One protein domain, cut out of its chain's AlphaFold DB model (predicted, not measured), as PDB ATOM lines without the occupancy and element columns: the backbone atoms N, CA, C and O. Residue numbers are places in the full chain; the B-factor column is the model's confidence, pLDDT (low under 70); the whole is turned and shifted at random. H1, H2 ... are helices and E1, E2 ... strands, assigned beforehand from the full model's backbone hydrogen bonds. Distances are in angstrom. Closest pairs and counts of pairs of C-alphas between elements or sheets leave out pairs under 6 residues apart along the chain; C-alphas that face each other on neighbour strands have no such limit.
ATOM      1  N   ASN A 185       5.523   5.625  26.674       88.06
ATOM      2  CA  ASN A 185       4.229   6.116  26.195       88.06
ATOM      3  C   ASN A 185       3.108   5.931  27.215       88.06
ATOM      4  O   ASN A 185       2.331   6.849  27.438       88.06
ATOM      5  N   ILE A 186       3.078   4.811  27.949       88.94
ATOM      6  CA  ILE A 186       2.083   4.631  29.015       88.94
ATOM      7  C   ILE A 186       2.177   5.705  30.108       88.94
ATOM      8  O   ILE A 186       1.163   6.080  30.693       88.94
ATOM      9  N   ILE A 187       3.382   6.213  30.394       88.81
ATOM     10  CA  ILE A 187       3.570   7.314  31.342       88.81
ATOM     11  C   ILE A 187       3.047   8.604  30.717       88.81
ATOM     12  O   ILE A 187       2.233   9.279  31.339       88.81
ATOM     13  N   GLU A 188       3.500   8.922  29.507       90.31
ATOM     14  CA  GLU A 188       3.184  10.170  28.807       90.31
ATOM     15  C   GLU A 188       1.685  10.316  28.528       90.31
ATOM     16  O   GLU A 188       1.101  11.361  28.810       90.31
ATOM     17  N   GLU A 189       1.034   9.258  28.051       92.69
ATOM     18  CA  GLU A 189      -0.383   9.267  27.697       92.69
ATOM     19  C   GLU A 189      -1.291   9.330  28.932       92.69
ATOM     20  O   GLU A 189      -2.259  10.095  28.950       92.69
ATOM     21  N   LEU A 190      -0.978   8.600  30.011       93.25
ATOM     22  CA  LEU A 190      -1.740   8.718  31.262       93.25
ATOM     23  C   LEU A 190      -1.523  10.081  31.934       93.25
ATOM     24  O   LEU A 190      -2.479  10.659  32.463       93.25
ATOM     25  N   ASP A 191      -0.302  10.623  31.884       92.56
ATOM     26  CA  ASP A 191      -0.002  11.970  32.377       92.56
ATOM     27  C   ASP A 191      -0.754  13.028  31.543       92.56
ATOM     28  O   ASP A 191      -1.369  13.931  32.118       92.56
ATOM     29  N   PHE A 192      -0.828  12.875  30.213       95.00
ATOM     30  CA  PHE A 192      -1.630  13.733  29.333       95.00
ATOM     31  C   PHE A 192      -3.108  13.752  29.747       95.00
ATOM     32  O   PHE A 192      -3.687  14.831  29.907       95.00
ATOM     33  N   LEU A 193      -3.720  12.587  29.996       94.62
ATOM     34  CA  LEU A 193      -5.118  12.498  30.446       94.62
ATOM     35  C   LEU A 193      -5.339  13.197  31.800       94.62
ATOM     36  O   LEU A 193      -6.351  13.879  31.999       94.62
ATOM     37  N   ASN A 194      -4.386  13.071  32.724       93.50
ATOM     38  CA  ASN A 194      -4.444  13.725  34.033       93.50
ATOM     39  C   ASN A 194      -4.297  15.252  33.936       93.50
ATOM     40  O   ASN A 194      -5.027  15.985  34.613       93.50
ATOM     41  N   ILE A 195      -3.409  15.742  33.067       95.44
ATOM     42  CA  ILE A 195      -3.237  17.173  32.789       95.44
ATOM     43  C   ILE A 195      -4.495  17.731  32.109       95.44
ATOM     44  O   ILE A 195      -5.038  18.751  32.548       95.44
ATOM     45  N   ALA A 196      -5.018  17.044  31.091       96.38
ATOM     46  CA  ALA A 196      -6.205  17.458  30.347       96.38
ATOM     47  C   ALA A 196      -7.437  17.628  31.245       96.38
ATOM     48  O   ALA A 196      -8.216  18.561  31.051       96.38
ATOM     49  N   ALA A 197      -7.591  16.817  32.293       95.06
ATOM     50  CA  ALA A 197      -8.682  16.982  33.257       95.06
ATOM     51  C   ALA A 197      -8.610  18.279  34.079       95.06
ATOM     52  O   ALA A 197      -9.614  18.691  34.664       95.06
ATOM     53  N   ARG A 198      -7.445  18.939  34.128       95.50
ATOM     54  CA  ARG A 198      -7.250  20.224  34.814       95.50
ATOM     55  C   ARG A 198      -7.338  21.420  33.878       95.50
ATOM     56  O   ARG A 198      -7.854  22.456  34.291       95.50
ATOM     57  N   VAL A 199      -6.813  21.299  32.659       96.94
ATOM     58  CA  VAL A 199      -6.632  22.449  31.755       96.94
ATOM     59  C   VAL A 199      -7.347  22.325  30.405       96.94
ATOM     60  O   VAL A 199      -7.389  23.306  29.664       96.94
ATOM     61  N   GLY A 200      -7.955  21.175  30.105       97.12
ATOM     62  CA  GLY A 200      -8.512  20.829  28.792       97.12
ATOM     63  C   GLY A 200      -7.458  20.263  27.833       97.12
ATOM     64  O   GLY A 200      -6.264  20.501  28.011       97.12
ATOM     65  N   TYR A 201      -7.894  19.519  26.809       96.88
ATOM     66  CA  TYR A 201      -6.999  18.819  25.872       96.88
ATOM     67  C   TYR A 201      -6.060  19.753  25.101       96.88
ATOM     68  O   TYR A 201      -4.869  19.477  25.005       96.88
ATOM     69  N   GLU A 202      -6.566  20.891  24.618       94.94
ATOM     70  CA  GLU A 202      -5.763  21.861  23.862       94.94
ATOM     71  C   GLU A 202      -4.578  22.378  24.687       94.94
ATOM     72  O   GLU A 202      -3.442  22.371  24.227       94.94
ATOM     73  N   LYS A 203      -4.817  22.781  25.942       96.00
ATOM     74  CA  LYS A 203      -3.743  23.256  26.825       96.00
ATOM     75  C   LYS A 203      -2.824  22.128  27.273       96.00
ATOM     76  O   LYS A 203      -1.640  22.376  27.455       96.00
ATOM     77  N   ALA A 204      -3.345  20.914  27.449       95.75
ATOM     78  CA  ALA A 204      -2.526  19.753  27.790       95.75
ATOM     79  C   ALA A 204      -1.502  19.433  26.692       95.75
ATOM     80  O   ALA A 204      -0.361  19.127  27.022       95.75
ATOM     81  N   ALA A 205      -1.863  19.600  25.413       94.44
ATOM     82  CA  ALA A 205      -0.947  19.392  24.289       94.44
ATOM     83  C   ALA A 205       0.284  20.316  24.327       94.44
ATOM     84  O   ALA A 205       1.361  19.906  23.918       94.44
ATOM     85  N   TYR A 206       0.168  21.528  24.886       93.50
ATOM     86  CA  TYR A 206       1.319  22.420  25.105       93.50
ATOM     87  C   TYR A 206       2.218  22.009  26.283       93.50
ATOM     88  O   TYR A 206       3.317  22.542  26.420       93.50
ATOM     89  N   LEU A 207       1.730  21.159  27.192       92.62
ATOM     90  CA  LEU A 207       2.381  20.854  28.472       92.62
ATOM     91  C   LEU A 207       3.074  19.491  28.496       92.62
ATOM     92  O   LEU A 207       3.787  19.203  29.458       92.62
ATOM     93  N   VAL A 208       2.863  18.659  27.478       86.44
ATOM     94  CA  VAL A 208       3.562  17.382  27.333       86.44
ATOM     95  C   VAL A 208       4.881  17.568  26.582       86.44
ATOM     96  O   VAL A 208       4.951  18.396  25.671       86.44
ATOM     97  N   PRO A 209       5.948  16.854  26.980       80.62
ATOM     98  CA  PRO A 209       7.229  16.948  26.298       80.62
ATOM     99  C   PRO A 209       7.108  16.384  24.877       80.62
ATOM    100  O   PRO A 209       6.600  15.285  24.690       80.62
ATOM    101  N   VAL A 210       7.610  17.132  23.897       82.00
ATOM    102  CA  VAL A 210       7.830  16.674  22.518       82.00
ATOM    103  C   VAL A 210       9.247  17.038  22.096       82.00
ATOM    104  O   VAL A 210       9.850  17.958  22.670       82.00
ATOM    105  N   TYR A 211       9.795  16.338  21.106       80.31
ATOM    106  CA  TYR A 211      11.078  16.736  20.539       80.31
ATOM    107  C   TYR A 211      10.957  18.092  19.817       80.31
ATOM    108  O   TYR A 211       9.895  18.416  19.289       80.31
ATOM    109  N   PRO A 212      12.018  18.927  19.790       81.44
ATOM    110  CA  PRO A 212      11.953  20.264  19.187       81.44
ATOM    111  C   PRO A 212      11.569  20.289  17.701       81.44
ATOM    112  O   PRO A 212      11.143  21.327  17.199       81.44
ATOM    113  N   ASP A 213      11.791  19.182  16.998       87.88
ATOM    114  CA  ASP A 213      11.497  18.959  15.585       87.88
ATOM    115  C   ASP A 213      10.190  18.187  15.339       87.88
ATOM    116  O   ASP A 213       9.851  17.927  14.184       87.88
ATOM    117  N   GLU A 214       9.431  17.877  16.392       86.19
ATOM    118  CA  GLU A 214       8.107  17.266  16.302       86.19
ATOM    119  C   GLU A 214       6.995  18.300  16.504       86.19
ATOM    120  O   GLU A 214       7.129  19.286  17.237       86.19
ATOM    121  N   GLU A 215       5.867  18.081  15.830       90.44
ATOM    122  CA  GLU A 215       4.676  18.890  16.055       90.44
ATOM    123  C   GLU A 215       4.069  18.575  17.427       90.44
ATOM    124  O   GLU A 215       4.075  17.439  17.898       90.44
ATOM    125  N   LEU A 216       3.500  19.597  18.070       91.69
ATOM    126  CA  LEU A 216       2.717  19.389  19.286       91.69
ATOM    127  C   LEU A 216       1.495  18.500  18.978       91.69
ATOM    128  O   LEU A 216       0.902  18.644  17.906       91.69
ATOM    129  N   PRO A 217       1.044  17.646  19.919       91.31
ATOM    130  CA  PRO A 217       0.054  16.597  19.662       91.31
ATOM    131  C   PRO A 217      -1.392  17.129  19.626       91.31
ATOM    132  O   PRO A 217      -2.299  16.586  20.261       91.31
ATOM    133  N   PHE A 218      -1.642  18.216  18.892       94.31
ATOM    134  CA  PHE A 218      -2.981  18.786  18.740       94.31
ATOM    135  C   PHE A 218      -3.924  17.849  17.991       94.31
ATOM    136  O   PHE A 218      -5.104  17.793  18.332       94.31
ATOM    137  N   GLU A 219      -3.427  17.093  17.011       92.06
ATOM    138  CA  GLU A 219      -4.250  16.120  16.288       92.06
ATOM    139  C   GLU A 219      -4.771  15.023  17.223       92.06
ATOM    140  O   GLU A 219      -5.967  14.729  17.215       92.06
ATOM    141  N   GLU A 220      -3.919  14.483  18.099       89.94
ATOM    142  CA  GLU A 220      -4.331  13.519  19.126       89.94
ATOM    143  C   GLU A 220      -5.300  14.142  20.139       89.94
ATOM    144  O   GLU A 220      -6.324  13.547  20.479       89.94
ATOM    145  N   ALA A 221      -5.045  15.381  20.570       93.62
ATOM    146  CA  ALA A 221      -5.926  16.110  21.478       93.62
ATOM    147  C   ALA A 221      -7.341  16.308  20.896       93.62
ATOM    148  O   ALA A 221      -8.335  16.177  21.618       93.62
ATOM    149  N   VAL A 222      -7.451  16.590  19.592       95.06
ATOM    150  CA  VAL A 222      -8.734  16.763  18.893       95.06
ATOM    151  C   VAL A 222      -9.524  15.455  18.823       95.06
ATOM    152  O   VAL A 222     -10.744  15.495  18.950       95.06
ATOM    153  N   LYS A 223      -8.875  14.285  18.719       92.88
ATOM    154  CA  LYS A 223      -9.583  12.984  18.730       92.88
ATOM    155  C   LYS A 223     -10.396  12.757  20.009       92.88
ATOM    156  O   LYS A 223     -11.346  11.974  20.002       92.88
ATOM    157  N   LEU A 224     -10.038  13.439  21.096       95.00
ATOM    158  CA  LEU A 224     -10.699  13.335  22.394       95.00
ATOM    159  C   LEU A 224     -11.676  14.488  22.676       95.00
ATOM    160  O   LEU A 224     -12.316  14.471  23.724       95.00
ATOM    161  N   SER A 225     -11.840  15.467  21.775       92.00
ATOM    162  CA  SER A 225     -12.590  16.709  22.043       92.00
ATOM    163  C   SER A 225     -14.048  16.504  22.462       92.00
ATOM    164  O   SER A 225     -14.615  17.346  23.156       92.00
ATOM    165  N   ASP A 226     -14.646  15.385  22.055       93.56
ATOM    166  CA  ASP A 226     -16.033  15.022  22.364       93.56
ATOM    167  C   ASP A 226     -16.197  14.324  23.728       93.56
ATOM    168  O   ASP A 226     -17.311  13.968  24.124       93.56
ATOM    169  N   ILE A 227     -15.099  14.088  24.448       95.06
ATOM    170  CA  ILE A 227     -15.071  13.405  25.742       95.06
ATOM    171  C   ILE A 227     -14.791  14.445  26.831       95.06
ATOM    172  O   ILE A 227     -13.888  15.261  26.707       95.06
ATOM    173  N   ASP A 228     -15.544  14.437  27.935       94.75
ATOM    174  CA  ASP A 228     -15.167  15.266  29.087       94.75
ATOM    175  C   ASP A 228     -13.879  14.679  29.697       94.75
ATOM    176  O   ASP A 228     -13.915  13.539  30.178       94.75
ATOM    177  N   PRO A 229     -12.750  15.414  29.738       94.56
ATOM    178  CA  PRO A 229     -11.482  14.875  30.230       94.56
ATOM    179  C   PRO A 229     -11.562  14.407  31.688       94.56
ATOM    180  O   PRO A 229     -10.818  13.517  32.104       94.56
ATOM    181  N   ARG A 230     -12.519  14.926  32.471       92.12
ATOM    182  CA  ARG A 230     -12.769  14.454  33.838       92.12
ATOM    183  C   ARG A 230     -13.245  13.004  33.875       92.12
ATOM    184  O   ARG A 230     -12.938  12.318  34.840       92.12
ATOM    185  N   GLN A 231     -13.940  12.511  32.846       91.75
ATOM    186  CA  GLN A 231     -14.386  11.114  32.781       91.75
ATOM    187  C   GLN A 231     -13.218  10.142  32.592       91.75
ATOM    188  O   GLN A 231     -13.222   9.070  33.196       91.75
ATOM    189  N   LEU A 232     -12.202  10.524  31.814       92.75
ATOM    190  CA  LEU A 232     -10.985   9.721  31.654       92.75
ATOM    191  C   LEU A 232     -10.096   9.794  32.901       92.75
ATOM    192  O   LEU A 232      -9.531   8.786  33.316       92.75
ATOM    193  N   ASN A 233     -10.045  10.947  33.575       92.00
ATOM    194  CA  ASN A 233      -9.316  11.087  34.839       92.00
ATOM    195  C   ASN A 233      -9.931  10.294  36.005       92.00
ATOM    196  O   ASN A 233      -9.202   9.925  36.921       92.00
ATOM    197  N   LEU A 234     -11.221   9.936  35.968       88.06
ATOM    198  CA  LEU A 234     -11.773   8.968  36.931       88.06
ATOM    199  C   LEU A 234     -11.079   7.595  36.848       88.06
ATOM    200  O   LEU A 234     -11.071   6.859  37.833       88.06
ATOM    201  N   ILE A 235     -10.501   7.271  35.687       90.25
ATOM    202  CA  ILE A 235      -9.723   6.055  35.452       90.25
ATOM    203  C   ILE A 235      -8.237   6.326  35.711       90.25
ATOM    204  O   ILE A 235      -7.643   5.683  36.564       90.25
ATOM    205  N   ALA A 236      -7.641   7.299  35.015       91.06
ATOM    206  CA  ALA A 236      -6.197   7.563  35.051       91.06
ATOM    207  C   ALA A 236      -5.708   8.289  36.322       91.06
ATOM    208  O   ALA A 236      -4.508   8.365  36.579       91.06
ATOM    209  N   GLY A 237      -6.613   8.827  37.142       86.94
ATOM    210  CA  GLY A 237      -6.278   9.767  38.214       86.94
ATOM    211  C   GLY A 237      -5.485   9.199  39.390       86.94
ATOM    212  O   GLY A 237      -5.014   9.976  40.217       86.94
ATOM    213  N   ASN A 238      -5.331   7.874  39.501       87.00
ATOM    214  CA  ASN A 238      -4.446   7.249  40.492       87.00
ATOM    215  C   ASN A 238      -3.084   6.832  39.906       87.00
ATOM    216  O   ASN A 238      -2.270   6.239  40.617       87.00
ATOM    217  N   TRP A 239      -2.827   7.140  38.632       90.38
ATOM    218  CA  TRP A 239      -1.602   6.755  37.939       90.38
ATOM    219  C   TRP A 239      -0.338   7.221  38.661       90.38
ATOM    220  O   TRP A 239       0.575   6.423  38.839       90.38
ATOM    221  N   ASP A 240      -0.299   8.458  39.163       88.81
ATOM    222  CA  ASP A 240       0.873   8.987  39.873       88.81
ATOM    223  C   ASP A 240       1.256   8.155  41.099       88.81
ATOM    224  O   ASP A 240       2.429   7.830  41.290       88.81
ATOM    225  N   THR A 241       0.263   7.770  41.903       88.69
ATOM    226  CA  THR A 241       0.465   6.916  43.078       88.69
ATOM    227  C   THR A 241       0.963   5.539  42.656       88.69
ATOM    228  O   THR A 241       1.996   5.084  43.140       88.69
ATOM    229  N   LEU A 242       0.265   4.897  41.710       89.12
ATOM    230  CA  LEU A 242       0.612   3.557  41.240       89.12
ATOM    231  C   LEU A 242       2.009   3.522  40.615       89.12
ATOM    232  O   LEU A 242       2.782   2.613  40.882       89.12
ATOM    233  N   ARG A 243       2.362   4.527  39.817       88.25
ATOM    234  CA  ARG A 243       3.693   4.680  39.227       88.25
ATOM    235  C   ARG A 243       4.772   4.846  40.300       88.25
ATOM    236  O   ARG A 243       5.870   4.319  40.134       88.25
ATOM    237  N   GLY A 244       4.469   5.550  41.392       88.31
ATOM    238  CA  GLY A 244       5.330   5.620  42.574       88.31
ATOM    239  C   GLY A 244       5.594   4.241  43.182       88.31
ATOM    240  O   GLY A 244       6.754   3.891  43.401       88.31
ATOM    241  N   ASP A 245       4.543   3.440  43.366       88.38
ATOM    242  CA  ASP A 245       4.643   2.068  43.880       88.38
ATOM    243  C   ASP A 245       5.414   1.153  42.908       88.38
ATOM    244  O   ASP A 245       6.314   0.414  43.316       88.38
ATOM    245  N   LEU A 246       5.126   1.250  41.603       88.12
ATOM    246  CA  LEU A 246       5.792   0.479  40.550       88.12
ATOM    247  C   LEU A 246       7.297   0.743  40.525       88.12
ATOM    248  O   LEU A 246       8.055  -0.215  40.423       88.12
ATOM    249  N   ARG A 247       7.749   1.993  40.698       83.69
ATOM    250  CA  ARG A 247       9.183   2.347  40.736       83.69
ATOM    251  C   ARG A 247       9.970   1.640  41.841       83.69
ATOM    252  O   ARG A 247      11.185   1.503  41.710       83.69
ATOM    253  N   GLY A 248       9.307   1.192  42.908       79.50
ATOM    254  CA  GLY A 248       9.928   0.391  43.967       79.50
ATOM    255  C   GLY A 248      10.200  -1.067  43.574       79.50
ATOM    256  O   GLY A 248      10.919  -1.761  44.287       79.50
ATOM    257  N   VAL A 249       9.636  -1.529  42.455       81.88
ATOM    258  CA  VAL A 249       9.662  -2.931  42.009       81.88
ATOM    259  C   VAL A 249      10.257  -3.064  40.609       81.88
ATOM    260  O   VAL A 249      11.150  -3.878  40.385       81.88
ATOM    261  N   ILE A 250       9.768  -2.259  39.670       77.75
ATOM    262  CA  ILE A 250      10.218  -2.178  38.286       77.75
ATOM    263  C   ILE A 250      10.642  -0.745  37.968       77.75
ATOM    264  O   ILE A 250       9.920   0.224  38.194       77.75
ATOM    265  N   THR A 251      11.843  -0.588  37.430       69.75
ATOM    266  CA  THR A 251      12.432   0.725  37.157       69.75
ATOM    267  C   THR A 251      11.935   1.291  35.821       69.75
ATOM    268  O   THR A 251      12.747   1.564  34.937       69.75
ATOM    269  N   ILE A 252      10.614   1.444  35.652       67.88
ATOM    270  CA  ILE A 252      10.029   2.037  34.438       67.88
ATOM    271  C   ILE A 252      10.455   3.504  34.331       67.88
ATOM    272  O   ILE A 252      10.339   4.276  35.292       67.88
ATOM    273  N   GLY A 253      10.858   3.905  33.126       59.38
ATOM    274  CA  GLY A 253      10.845   5.310  32.737       59.38
ATOM    275  C   GLY A 253      11.999   6.128  33.311       59.38
ATOM    276  O   GLY A 253      11.823   7.309  33.607       59.38
ATOM    277  N   ASP A 332       0.360   2.245  22.906       91.69
ATOM    278  CA  ASP A 332      -0.783   3.133  22.700       91.69
ATOM    279  C   ASP A 332      -1.846   2.838  23.759       91.69
ATOM    280  O   ASP A 332      -2.170   1.671  24.020       91.69
ATOM    281  N   ILE A 333      -2.444   3.881  24.329       94.00
ATOM    282  CA  ILE A 333      -3.644   3.795  25.156       94.00
ATOM    283  C   ILE A 333      -4.860   4.138  24.304       94.00
ATOM    284  O   ILE A 333      -5.148   5.286  23.968       94.00
ATOM    285  N   PHE A 334      -5.657   3.117  24.019       95.12
ATOM    286  CA  PHE A 334      -6.932   3.273  23.340       95.12
ATOM    287  C   PHE A 334      -8.025   3.661  24.335       95.12
ATOM    288  O   PHE A 334      -8.252   2.973  25.334       95.12
ATOM    289  N   VAL A 335      -8.747   4.741  24.025       96.31
ATOM    290  CA  VAL A 335      -9.965   5.131  24.745       96.31
ATOM    291  C   VAL A 335     -11.162   4.400  24.144       96.31
ATOM    292  O   VAL A 335     -11.719   4.786  23.115       96.31
ATOM    293  N   GLU A 336     -11.575   3.330  24.808       96.56
ATOM    294  CA  GLU A 336     -12.694   2.486  24.406       96.56
ATOM    295  C   GLU A 336     -14.015   3.096  24.872       96.56
ATOM    296  O   GLU A 336     -14.138   3.505  26.023       96.56
ATOM    297  N   LYS A 337     -15.043   3.113  24.021       95.94
ATOM    298  CA  LYS A 337     -16.419   3.403  24.462       95.94
ATOM    299  C   LYS A 337     -17.047   2.105  24.934       95.94
ATOM    300  O   LYS A 337     -17.105   1.157  24.161       95.94
ATOM    301  N   LEU A 338     -17.534   2.074  26.169       95.50
ATOM    302  CA  LEU A 338     -18.079   0.895  26.834       95.50
ATOM    303  C   LEU A 338     -19.590   1.010  27.051       95.50
ATOM    304  O   LEU A 338     -20.139   2.092  27.272       95.50
ATOM    305  N   LYS A 339     -20.262  -0.139  27.014       94.50
ATOM    306  CA  LYS A 339     -21.684  -0.275  27.322       94.50
ATOM    307  C   LYS A 339     -21.968  -1.660  27.889       94.50
ATOM    308  O   LYS A 339     -21.499  -2.655  27.352       94.50
ATOM    309  N   GLU A 340     -22.795  -1.731  28.925       93.88
ATOM    310  CA  GLU A 340     -23.351  -3.002  29.395       93.88
ATOM    311  C   GLU A 340     -24.569  -3.393  28.545       93.88
ATOM    312  O   GLU A 340     -25.509  -2.610  28.381       93.88
ATOM    313  N   ILE A 341     -24.546  -4.604  27.987       94.06
ATOM    314  CA  ILE A 341     -25.652  -5.209  27.235       94.06
ATOM    315  C   ILE A 341     -25.819  -6.630  27.770       94.06
ATOM    316  O   ILE A 341     -24.857  -7.396  27.793       94.06
ATOM    317  N   ASP A 342     -27.017  -6.959  28.258       91.75
ATOM    318  CA  ASP A 342     -27.354  -8.272  28.831       91.75
ATOM    319  C   ASP A 342     -26.376  -8.751  29.926       91.75
ATOM    320  O   ASP A 342     -26.035  -9.930  30.024       91.75
ATOM    321  N   GLY A 343     -25.895  -7.813  30.752       87.75
ATOM    322  CA  GLY A 343     -24.947  -8.087  31.839       87.75
ATOM    323  C   GLY A 343     -23.515  -8.383  31.380       87.75
ATOM    324  O   GLY A 343     -22.741  -8.950  32.150       87.75
ATOM    325  N   ARG A 344     -23.168  -8.048  30.131       92.44
ATOM    326  CA  ARG A 344     -21.808  -8.151  29.591       92.44
ATOM    327  C   ARG A 344     -21.313  -6.799  29.097       92.44
ATOM    328  O   ARG A 344     -22.006  -6.101  28.348       92.44
ATOM    329  N   THR A 345     -20.055  -6.507  29.403       94.25
ATOM    330  CA  THR A 345     -19.360  -5.341  28.864       94.25
ATOM    331  C   THR A 345     -19.130  -5.517  27.368       94.25
ATOM    332  O   THR A 345     -18.514  -6.488  26.930       94.25
ATOM    333  N   HIS A 346     -19.611  -4.559  26.590       97.06
ATOM    334  CA  HIS A 346     -19.337  -4.411  25.168       97.06
ATOM    335  C   HIS A 346     -18.528  -3.138  24.943       97.06
ATOM    336  O   HIS A 346     -18.671  -2.169  25.691       97.06
ATOM    337  N   TYR A 347     -17.713  -3.129  23.893       97.44
ATOM    338  CA  TYR A 347     -16.989  -1.954  23.431       97.44
ATOM    339  C   TYR A 347     -17.391  -1.613  21.996       97.44
ATOM    340  O   TYR A 347     -17.773  -2.493  21.219       97.44
ATOM    341  N   LEU A 348     -17.371  -0.327  21.654       97.00
ATOM    342  CA  LEU A 348     -17.673   0.122  20.300       97.00
ATOM    343  C   LEU A 348     -16.444  -0.080  19.413       97.00
ATOM    344  O   LEU A 348     -15.480   0.675  19.509       97.00
ATOM    345  N   TYR A 349     -16.509  -1.047  18.503       96.50
ATOM    346  CA  TYR A 349     -15.497  -1.236  17.476       96.50
ATOM    347  C   TYR A 349     -16.059  -0.823  16.119       96.50
ATOM    348  O   TYR A 349     -17.016  -1.411  15.610       96.50
ATOM    349  N   ARG A 350     -15.459   0.213  15.522       92.75
ATOM    350  CA  ARG A 350     -15.953   0.879  14.305       92.75
ATOM    351  C   ARG A 350     -17.364   1.446  14.507       92.75
ATOM    352  O   ARG A 350     -17.506   2.561  14.991       92.75
ATOM    353  N   VAL A 351     -18.396   0.687  14.143       95.69
ATOM    354  CA  VAL A 351     -19.812   1.080  14.251       95.69
ATOM    355  C   VAL A 351     -20.647   0.070  15.041       95.69
ATOM    356  O   VAL A 351     -21.845   0.275  15.217       95.69
ATOM    357  N   GLU A 352     -20.030  -1.006  15.535       96.88
ATOM    358  CA  GLU A 352     -20.718  -2.119  16.185       96.88
ATOM    359  C   GLU A 352     -20.293  -2.261  17.646       96.88
ATOM    360  O   GLU A 352     -19.132  -2.062  18.004       96.88
ATOM    361  N   TRP A 353     -21.248  -2.624  18.500       97.69
ATOM    362  CA  TRP A 353     -20.974  -2.989  19.886       97.69
ATOM    363  C   TRP A 353     -20.588  -4.465  19.942       97.69
ATOM    364  O   TRP A 353     -21.429  -5.334  19.726       97.69
ATOM    365  N   VAL A 354     -19.322  -4.741  20.244       97.69
ATOM    366  CA  VAL A 354     -18.752  -6.093  20.295       97.69
ATOM    367  C   VAL A 354     -18.504  -6.472  21.759       97.69
ATOM    368  O   VAL A 354     -18.055  -5.620  22.529       97.69
ATOM    369  N   PRO A 355     -18.799  -7.711  22.194       97.50
ATOM    370  CA  PRO A 355     -18.521  -8.127  23.565       97.50
ATOM    371  C   PRO A 355     -17.015  -8.101  23.855       97.50
ATOM    372  O   PRO A 355     -16.213  -8.594  23.059       97.50
ATOM    373  N   ALA A 356     -16.631  -7.560  25.012       96.62
ATOM    374  CA  ALA A 356     -15.273  -7.695  25.526       96.62
ATOM    375  C   ALA A 356     -15.020  -9.152  25.946       96.62
ATOM    376  O   ALA A 356     -15.913  -9.819  26.483       96.62
ATOM    377  N   SER A 357     -13.802  -9.653  25.730       95.50
ATOM    378  CA  SER A 357     -13.406 -10.942  26.299       95.50
ATOM    379  C   SER A 357     -13.201 -10.785  27.804       95.50
ATOM    380  O   SER A 357     -12.819  -9.716  28.279       95.50
ATOM    381  N   VAL A 358     -13.478 -11.839  28.571       94.06
ATOM    382  CA  VAL A 358     -13.344 -11.826  30.032       94.06
ATOM    383  C   VAL A 358     -12.523 -13.030  30.452       94.06
ATOM    384  O   VAL A 358     -12.893 -14.164  30.147       94.06
ATOM    385  N   ARG A 359     -11.437 -12.791  31.189       93.12
ATOM    386  CA  ARG A 359     -10.699 -13.842  31.895       93.12
ATOM    387  C   ARG A 359     -10.830 -13.655  33.398       93.12
ATOM    388  O   ARG A 359     -10.768 -12.535  33.896       93.12
ATOM    389  N   LYS A 360     -11.016 -14.759  34.117       93.81
ATOM    390  CA  LYS A 360     -10.997 -14.774  35.581       93.81
ATOM    391  C   LYS A 360      -9.582 -15.069  36.047       93.81
ATOM    392  O   LYS A 360      -9.008 -16.074  35.646       93.81
ATOM    393  N   GLU A 361      -9.053 -14.199  36.890       93.38
ATOM    394  CA  GLU A 361      -7.717 -14.302  37.466       93.38
ATOM    395  C   GLU A 361      -7.845 -14.441  38.980       93.38
ATOM    396  O   GLU A 361      -8.620 -13.725  39.624       93.38
ATOM    397  N   THR A 362      -7.080 -15.373  39.542       95.19
ATOM    398  CA  THR A 362      -6.999 -15.595  40.984       95.19
ATOM    399  C   THR A 362      -5.659 -15.080  41.477       95.19
ATOM    400  O   THR A 362      -4.611 -15.546  41.035       95.19
ATOM    401  N   PHE A 363      -5.705 -14.142  42.413       95.19
ATOM    402  CA  PHE A 363      -4.540 -13.579  43.075       95.19
ATOM    403  C   PHE A 363      -4.377 -14.246  44.435       95.19
ATOM    404  O   PHE A 363      -5.289 -14.218  45.264       95.19
ATOM    405  N   ILE A 364      -3.227 -14.869  44.651       96.12
ATOM    406  CA  ILE A 364      -2.877 -15.486  45.927       96.12
ATOM    407  C   ILE A 364      -2.164 -14.433  46.777       96.12
ATOM    408  O   ILE A 364      -1.204 -13.821  46.319       96.12
ATOM    409  N   VAL A 365      -2.632 -14.214  48.007       95.88
ATOM    410  CA  VAL A 365      -2.148 -13.128  48.868       95.88
ATOM    411  C   VAL A 365      -1.565 -13.697  50.151       95.88
ATOM    412  O   VAL A 365      -2.211 -14.466  50.861       95.88
ATOM    413  N   ARG A 366      -0.329 -13.316  50.479       93.88
ATOM    414  CA  ARG A 366       0.320 -13.777  51.708       93.88
ATOM    415  C   ARG A 366      -0.461 -13.322  52.939       93.88
ATOM    416  O   ARG A 366      -0.517 -12.130  53.227       93.88
ATOM    417  N   GLY A 367      -0.959 -14.291  53.704       92.50
ATOM    418  CA  GLY A 367      -1.661 -14.048  54.967       92.50
ATOM    419  C   GLY A 367      -3.150 -13.721  54.827       92.50
ATOM    420  O   GLY A 367      -3.782 -13.495  55.852       92.50
ATOM    421  N   ASP A 368      -3.699 -13.745  53.608       92.69
ATOM    422  CA  ASP A 368      -5.103 -13.451  53.307       92.69
ATOM    423  C   ASP A 368      -5.711 -14.526  52.382       92.69
ATOM    424  O   ASP A 368      -5.008 -15.364  51.812       92.69
ATOM    425  N   GLU A 369      -7.037 -14.511  52.224       92.50
ATOM    426  CA  GLU A 369      -7.744 -15.389  51.282       92.50
ATOM    427  C   GLU A 369      -7.480 -14.988  49.816       92.50
ATOM    428  O   GLU A 369      -7.349 -13.794  49.518       92.50
ATOM    429  N   PRO A 370      -7.463 -15.950  48.869       94.44
ATOM    430  CA  PRO A 370      -7.342 -15.651  47.448       94.44
ATOM    431  C   PRO A 370      -8.399 -14.662  46.948       94.44
ATOM    432  O   PRO A 370      -9.594 -14.790  47.223       94.44
ATOM    433  N   VAL A 371      -7.967 -13.705  46.131       92.62
ATOM    434  CA  VAL A 371      -8.831 -12.675  45.556       92.62
ATOM    435  C   VAL A 371      -9.077 -12.990  44.085       92.62
ATOM    436  O   VAL A 371      -8.146 -13.032  43.289       92.62
ATOM    437  N   VAL A 372     -10.340 -13.176  43.695       92.00
ATOM    438  CA  VAL A 372     -10.718 -13.376  42.287       92.00
ATOM    439  C   VAL A 372     -11.101 -12.040  41.651       92.00
ATOM    440  O   VAL A 372     -11.836 -11.240  42.247       92.00
ATOM    441  N   ARG A 373     -10.616 -11.793  40.434       89.94
ATOM    442  CA  ARG A 373     -10.976 -10.634  39.608       89.94
ATOM    443  C   ARG A 373     -11.230 -11.044  38.169       89.94
ATOM    444  O   ARG A 373     -10.734 -12.061  37.694       89.94
ATOM    445  N   GLU A 374     -12.013 -10.229  37.481       91.00
ATOM    446  CA  GLU A 374     -12.238 -10.360  36.050       91.00
ATOM    447  C   GLU A 374     -11.389  -9.324  35.322       91.00
ATOM    448  O   GLU A 374     -11.508  -8.134  35.591       91.00
ATOM    449  N   ILE A 375     -10.546  -9.770  34.394       91.50
ATOM    450  CA  ILE A 375      -9.843  -8.880  33.474       91.50
ATOM    451  C   ILE A 375     -10.562  -8.935  32.136       91.50
ATOM    452  O   ILE A 375     -10.685  -9.993  31.511       91.50
ATOM    453  N   LYS A 376     -11.052  -7.775  31.711       93.06
ATOM    454  CA  LYS A 376     -11.768  -7.596  30.450       93.06
ATOM    455  C   LYS A 376     -10.788  -7.135  29.378       93.06
ATOM    456  O   LYS A 376      -9.912  -6.335  29.686       93.06
ATOM    457  N   SER A 377     -10.917  -7.609  28.142       94.44
ATOM    458  CA  SER A 377     -10.057  -7.170  27.032       94.44
ATOM    459  C   SER A 377     -10.861  -6.833  25.781       94.44
ATOM    460  O   SER A 377     -11.878  -7.464  25.482       94.44
ATOM    461  N   THR A 378     -10.396  -5.822  25.056       95.44
ATOM    462  CA  THR A 378     -10.865  -5.467  23.714       95.44
ATOM    463  C   THR A 378      -9.875  -5.993  22.676       95.44
ATOM    464  O   THR A 378      -8.897  -6.666  23.008       95.44
ATOM    465  N   ILE A 379     -10.111  -5.686  21.401       93.75
ATOM    466  CA  ILE A 379      -9.148  -5.982  20.335       93.75
ATOM    467  C   ILE A 379      -7.819  -5.223  20.492       93.75
ATOM    468  O   ILE A 379      -6.795  -5.693  20.000       93.75
ATOM    469  N   HIS A 380      -7.819  -4.070  21.169       92.88
ATOM    470  CA  HIS A 380      -6.623  -3.240  21.335       92.88
ATOM    471  C   HIS A 380      -5.765  -3.670  22.528       92.88
ATOM    472  O   HIS A 380      -4.549  -3.485  22.496       92.88
ATOM    473  N   GLY A 381      -6.380  -4.285  23.542       91.81
ATOM    474  CA  GLY A 381      -5.684  -4.789  24.719       91.81
ATOM    475  C   GLY A 381      -6.603  -5.047  25.907       91.81
ATOM    476  O   GLY A 381      -7.825  -4.894  25.837       91.81
ATOM    477  N   ALA A 382      -6.006  -5.446  27.025       92.19
ATOM    478  CA  ALA A 382      -6.726  -5.566  28.285       92.19
ATOM    479  C   ALA A 382      -7.095  -4.180  28.837       92.19
ATOM    480  O   ALA A 382      -6.305  -3.236  28.789       92.19
ATOM    481  N   LEU A 383      -8.317  -4.071  29.356       92.44
ATOM    482  CA  LEU A 383      -8.824  -2.862  29.984       92.44
ATOM    483  C   LEU A 383      -8.124  -2.658  31.326       92.44
ATOM    484  O   LEU A 383      -8.181  -3.497  32.226       92.44
ATOM    485  N   MET A 384      -7.486  -1.505  31.465       91.56
ATOM    486  CA  MET A 384      -6.712  -1.114  32.637       91.56
ATOM    487  C   MET A 384      -7.554  -0.415  33.706       91.56
ATOM    488  O   MET A 384      -7.014  -0.005  34.728       91.56
ATOM    489  N   ASN A 385      -8.865  -0.266  33.494       90.25
ATOM    490  CA  ASN A 385      -9.753   0.495  34.370       90.25
ATOM    491  C   ASN A 385      -9.620   0.110  35.846       90.25
ATOM    492  O   ASN A 385      -9.430   0.974  36.702       90.25
ATOM    493  N   ASP A 386      -9.673  -1.185  36.140       85.56
ATOM    494  CA  ASP A 386      -9.603  -1.688  37.513       85.56
ATOM    495  C   ASP A 386      -8.209  -1.488  38.120       85.56
ATOM    496  O   ASP A 386      -8.093  -1.194  39.307       85.56
ATOM    497  N   ALA A 387      -7.156  -1.600  37.305       87.50
ATOM    498  CA  ALA A 387      -5.774  -1.402  37.735       87.50
ATOM    499  C   ALA A 387      -5.430   0.075  37.990       87.50
ATOM    500  O   ALA A 387      -4.644   0.380  38.884       87.50
ATOM    501  N   LEU A 388      -6.001   0.987  37.198       87.69
ATOM    502  CA  LEU A 388      -5.730   2.424  37.270       87.69
ATOM    503  C   LEU A 388      -6.683   3.167  38.207       87.69
ATOM    504  O   LEU A 388      -6.315   4.208  38.742       87.69
ATOM    505  N   SER A 389      -7.888   2.651  38.445       77.69
ATOM    506  CA  SER A 389      -8.823   3.261  39.391       77.69
ATOM    507  C   SER A 389      -8.362   3.081  40.846       77.69
ATOM    508  O   SER A 389      -7.534   2.229  41.176       77.69
ATOM    509  N   LYS A 390      -8.880   3.914  41.761       63.44
ATOM    510  CA  LYS A 390      -8.596   3.785  43.200       63.44
ATOM    511  C   LYS A 390      -9.165   2.462  43.716       63.44
ATOM    512  O   LYS A 390     -10.343   2.384  44.042       63.44
ATOM    513  N   MET A 391      -8.311   1.445  43.791       56.69
ATOM    514  CA  MET A 391      -8.662   0.093  44.217       56.69
ATOM    515  C   MET A 391      -9.278   0.085  45.628       56.69
ATOM    516  O   MET A 391      -8.581   0.429  46.588       56.69
ATOM    517  N   PRO A 392     -10.536  -0.358  45.812       52.97
ATOM    518  CA  PRO A 392     -10.978  -0.842  47.108       52.97
ATOM    519  C   PRO A 392     -10.409  -2.250  47.304       52.97
ATOM    520  O   PRO A 392     -10.845  -3.206  46.660       52.97
ATOM    521  N   LEU A 393      -9.405  -2.391  48.170       54.16
ATOM    522  CA  LEU A 393      -8.980  -3.707  48.645       54.16
ATOM    523  C   LEU A 393     -10.020  -4.203  49.668       54.16
ATOM    524  O   LEU A 393     -10.262  -3.527  50.673       54.16
ATOM    525  N   PRO A 394     -10.681  -5.354  49.447       54.22
ATOM    526  CA  PRO A 394     -11.423  -6.004  50.517       54.22
ATOM    527  C   PRO A 394     -10.441  -6.443  51.624       54.22
ATOM    528  O   PRO A 394      -9.349  -6.892  51.279       54.22
ATOM    529  N   PRO A 395     -10.803  -6.380  52.918       53.47
ATOM    530  CA  PRO A 395     -12.069  -5.924  53.477       53.47
ATOM    531  C   PRO A 395     -11.896  -4.590  54.220       53.47
ATOM    532  O   PRO A 395     -11.946  -4.580  55.445       53.47
ATOM    533  N   PRO A 403     -18.698   1.595  41.930       54.03
ATOM    534  CA  PRO A 403     -17.901   1.405  40.728       54.03
ATOM    535  C   PRO A 403     -17.805   2.737  39.995       54.03
ATOM    536  O   PRO A 403     -18.784   3.488  39.959       54.03
ATOM    537  N   VAL A 404     -16.637   3.049  39.439       54.94
ATOM    538  CA  VAL A 404     -16.512   4.212  38.563       54.94
ATOM    539  C   VAL A 404     -17.478   3.988  37.398       54.94
ATOM    540  O   VAL A 404     -17.198   3.194  36.505       54.94
ATOM    541  N   ASP A 405     -18.639   4.644  37.439       66.38
ATOM    542  CA  ASP A 405     -19.643   4.584  36.378       66.38
ATOM    543  C   ASP A 405     -19.166   5.472  35.230       66.38
ATOM    544  O   ASP A 405     -19.515   6.649  35.100       66.38
ATOM    545  N   THR A 406     -18.240   4.922  34.452       77.25
ATOM    546  CA  THR A 406     -17.710   5.538  33.247       77.25
ATOM    547  C   THR A 406     -18.125   4.717  32.040       77.25
ATOM    548  O   THR A 406     -18.063   3.490  32.028       77.25
ATOM    549  N   LYS A 407     -18.517   5.422  30.979       91.00
ATOM    550  CA  LYS A 407     -18.799   4.830  29.667       91.00
ATOM    551  C   LYS A 407     -17.519   4.613  28.858       91.00
ATOM    552  O   LYS A 407     -17.611   4.406  27.652       91.00
ATOM    553  N   TYR A 408     -16.347   4.711  29.488       94.19
ATOM    554  CA  TYR A 408     -15.054   4.627  28.822       94.19
ATOM    555  C   TYR A 408     -14.122   3.600  29.461       94.19
ATOM    556  O   TYR A 408     -14.157   3.359  30.668       94.19
ATOM    557  N   GLY A 409     -13.260   3.016  28.639       93.94
ATOM    558  CA  GLY A 409     -12.185   2.121  29.035       93.94
ATOM    559  C   GLY A 409     -10.838   2.602  28.521       93.94
ATOM    560  O   GLY A 409     -10.790   3.264  27.492       93.94
ATOM    561  N   LEU A 410      -9.759   2.272  29.227       95.00
ATOM    562  CA  LEU A 410      -8.393   2.472  28.736       95.00
ATOM    563  C   LEU A 410      -7.788   1.102  28.427       95.00
ATOM    564  O   LEU A 410      -7.657   0.290  29.341       95.00
ATOM    565  N   ALA A 411      -7.456   0.833  27.166       94.56
ATOM    566  CA  ALA A 411      -6.819  -0.411  26.735       94.56
ATOM    567  C   ALA A 411      -5.387  -0.141  26.264       94.56
ATOM    568  O   ALA A 411      -5.182   0.697  25.391       94.56
ATOM    569  N   LEU A 412      -4.410  -0.864  26.814       92.06
ATOM    570  CA  LEU A 412      -3.010  -0.750  26.397       92.06
ATOM    571  C   LEU A 412      -2.705  -1.706  25.246       92.06
ATOM    572  O   LEU A 412      -2.851  -2.922  25.394       92.06
ATOM    573  N   SER A 413      -2.182  -1.165  24.151       90.50
ATOM    574  CA  SER A 413      -1.575  -1.937  23.072       90.50
ATOM    575  C   SER A 413      -0.062  -1.789  23.095       90.50
ATOM    576  O   SER A 413       0.445  -0.685  23.263       90.50
ATOM    577  N   TRP A 414       0.672  -2.894  22.944       88.12
ATOM    578  CA  TRP A 414       2.137  -2.884  22.924       88.12
ATOM    579  C   TRP A 414       2.737  -4.164  22.318       88.12
ATOM    580  O   TRP A 414       2.098  -5.218  22.252       88.12
ATOM    581  N   GLY A 415       3.993  -4.079  21.867       82.19
ATOM    582  CA  GLY A 415       4.678  -5.093  21.050       82.19
ATOM    583  C   GLY A 415       5.170  -6.370  21.755       82.19
ATOM    584  O   GLY A 415       5.959  -7.112  21.171       82.19
TER     585      GLY A 415
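AT A GLANCE: This is residues 185 to 253, 332 to 395 and 403 to 415 of the 472 residues of the protein "Penicillin acylase family protein" of Chrysiogenales bacterium (UniProt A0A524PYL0). A strongly twisted sheet of four strands lies between a group of helices, H1 to H4, and a long two-strand hairpin, E4 and E5. H1 and H4 meet the sheet beside E1 and E6, H2 and H3 lie beyond H1, and residues 244 to 250, of which 244 to 247 belong to H5, stick out. The printed part has 146 residues, with six named helices and six named strands in the order H1 H2 H3 H4 H5 E1 E2 E3 E4 E5 H6 E6. Both sheets, E3 E2 E1 E6 and E4 E5, are antiparallel, and the class is mixed, helices and strands. The whole is compact, with a radius of gyration of the C-alphas of 16.5 A and spans of 52 by 41 by 29 A.

IN THESE COORDINATES: Find C-alpha 185 at (4.229, 6.116, 26.195); from there H1 runs 20.4 A to residue 199. Next come H2, residues 201 to 205, H3, 218 to 223, H4, 229 to 236, and H5, 239 to 247, 12.0 A long. After a cut, look for C-alpha 332 at (-0.783, 3.133, 22.700), where E1 begins, 26.6 A long to residue 341. E2 is 344 to 349, E3 352 to 355, E4 357 to 363, 19.2 A, and E5 371 to 377, 19.4 A. H6 is 385 to 388, and E6, 408 to 414, ends at (2.137, -2.884, 22.924).

HOW THE PARTS SIT: Start at E1, which pairs with E6 over residues 332 to 337, with N 334 and O 411 at 2.8 A, and with E2 over 338 to 341, with N 339 and O 346 at 2.9 A. E1, E2 and E3 form a meander, each strand the antiparallel neighbour of the one before; between E2 and E3, N 347 and O 354 are within hydrogen-bond range at 2.9 A. E3 runs on into E4 at 31 degrees. In the hairpin E4 and E5, N 361 and O 373 are 2.8 A apart. H1, H4 and H6 only graze the four-strand sheet. H1 touches H4, closest at C-alphas 197 and 229, 4.6 A, at a steep tilt of 41 degrees, opposite ways. H2 touches H1, closest at C-alphas 204 and 196, 5.0 A, and H3, closest at C-alphas 201 and 221, 5.3 A. H4 touches H6, closest at C-alphas 236 and 388, 5.6 A. In H2, H3 and H5 every O i to N i+4 pair is within hydrogen-bond range, in H1 10 of 11 and in H4 3 of 4; H6 is too short for such a pair.

THE WHOLE: The two farthest C-alphas, of Asp 213 and Glu 369, are 53.1 A apart. Residues 254 to 331 and 396 to 402 are not printed; the gaps between C-alphas are 15.5 A and 15.8 A. The link from H2 to H3 is long, 12 residues. Look for pLDDT under 70 at residues 251 to 253, 390 to 395 and 403 to 405.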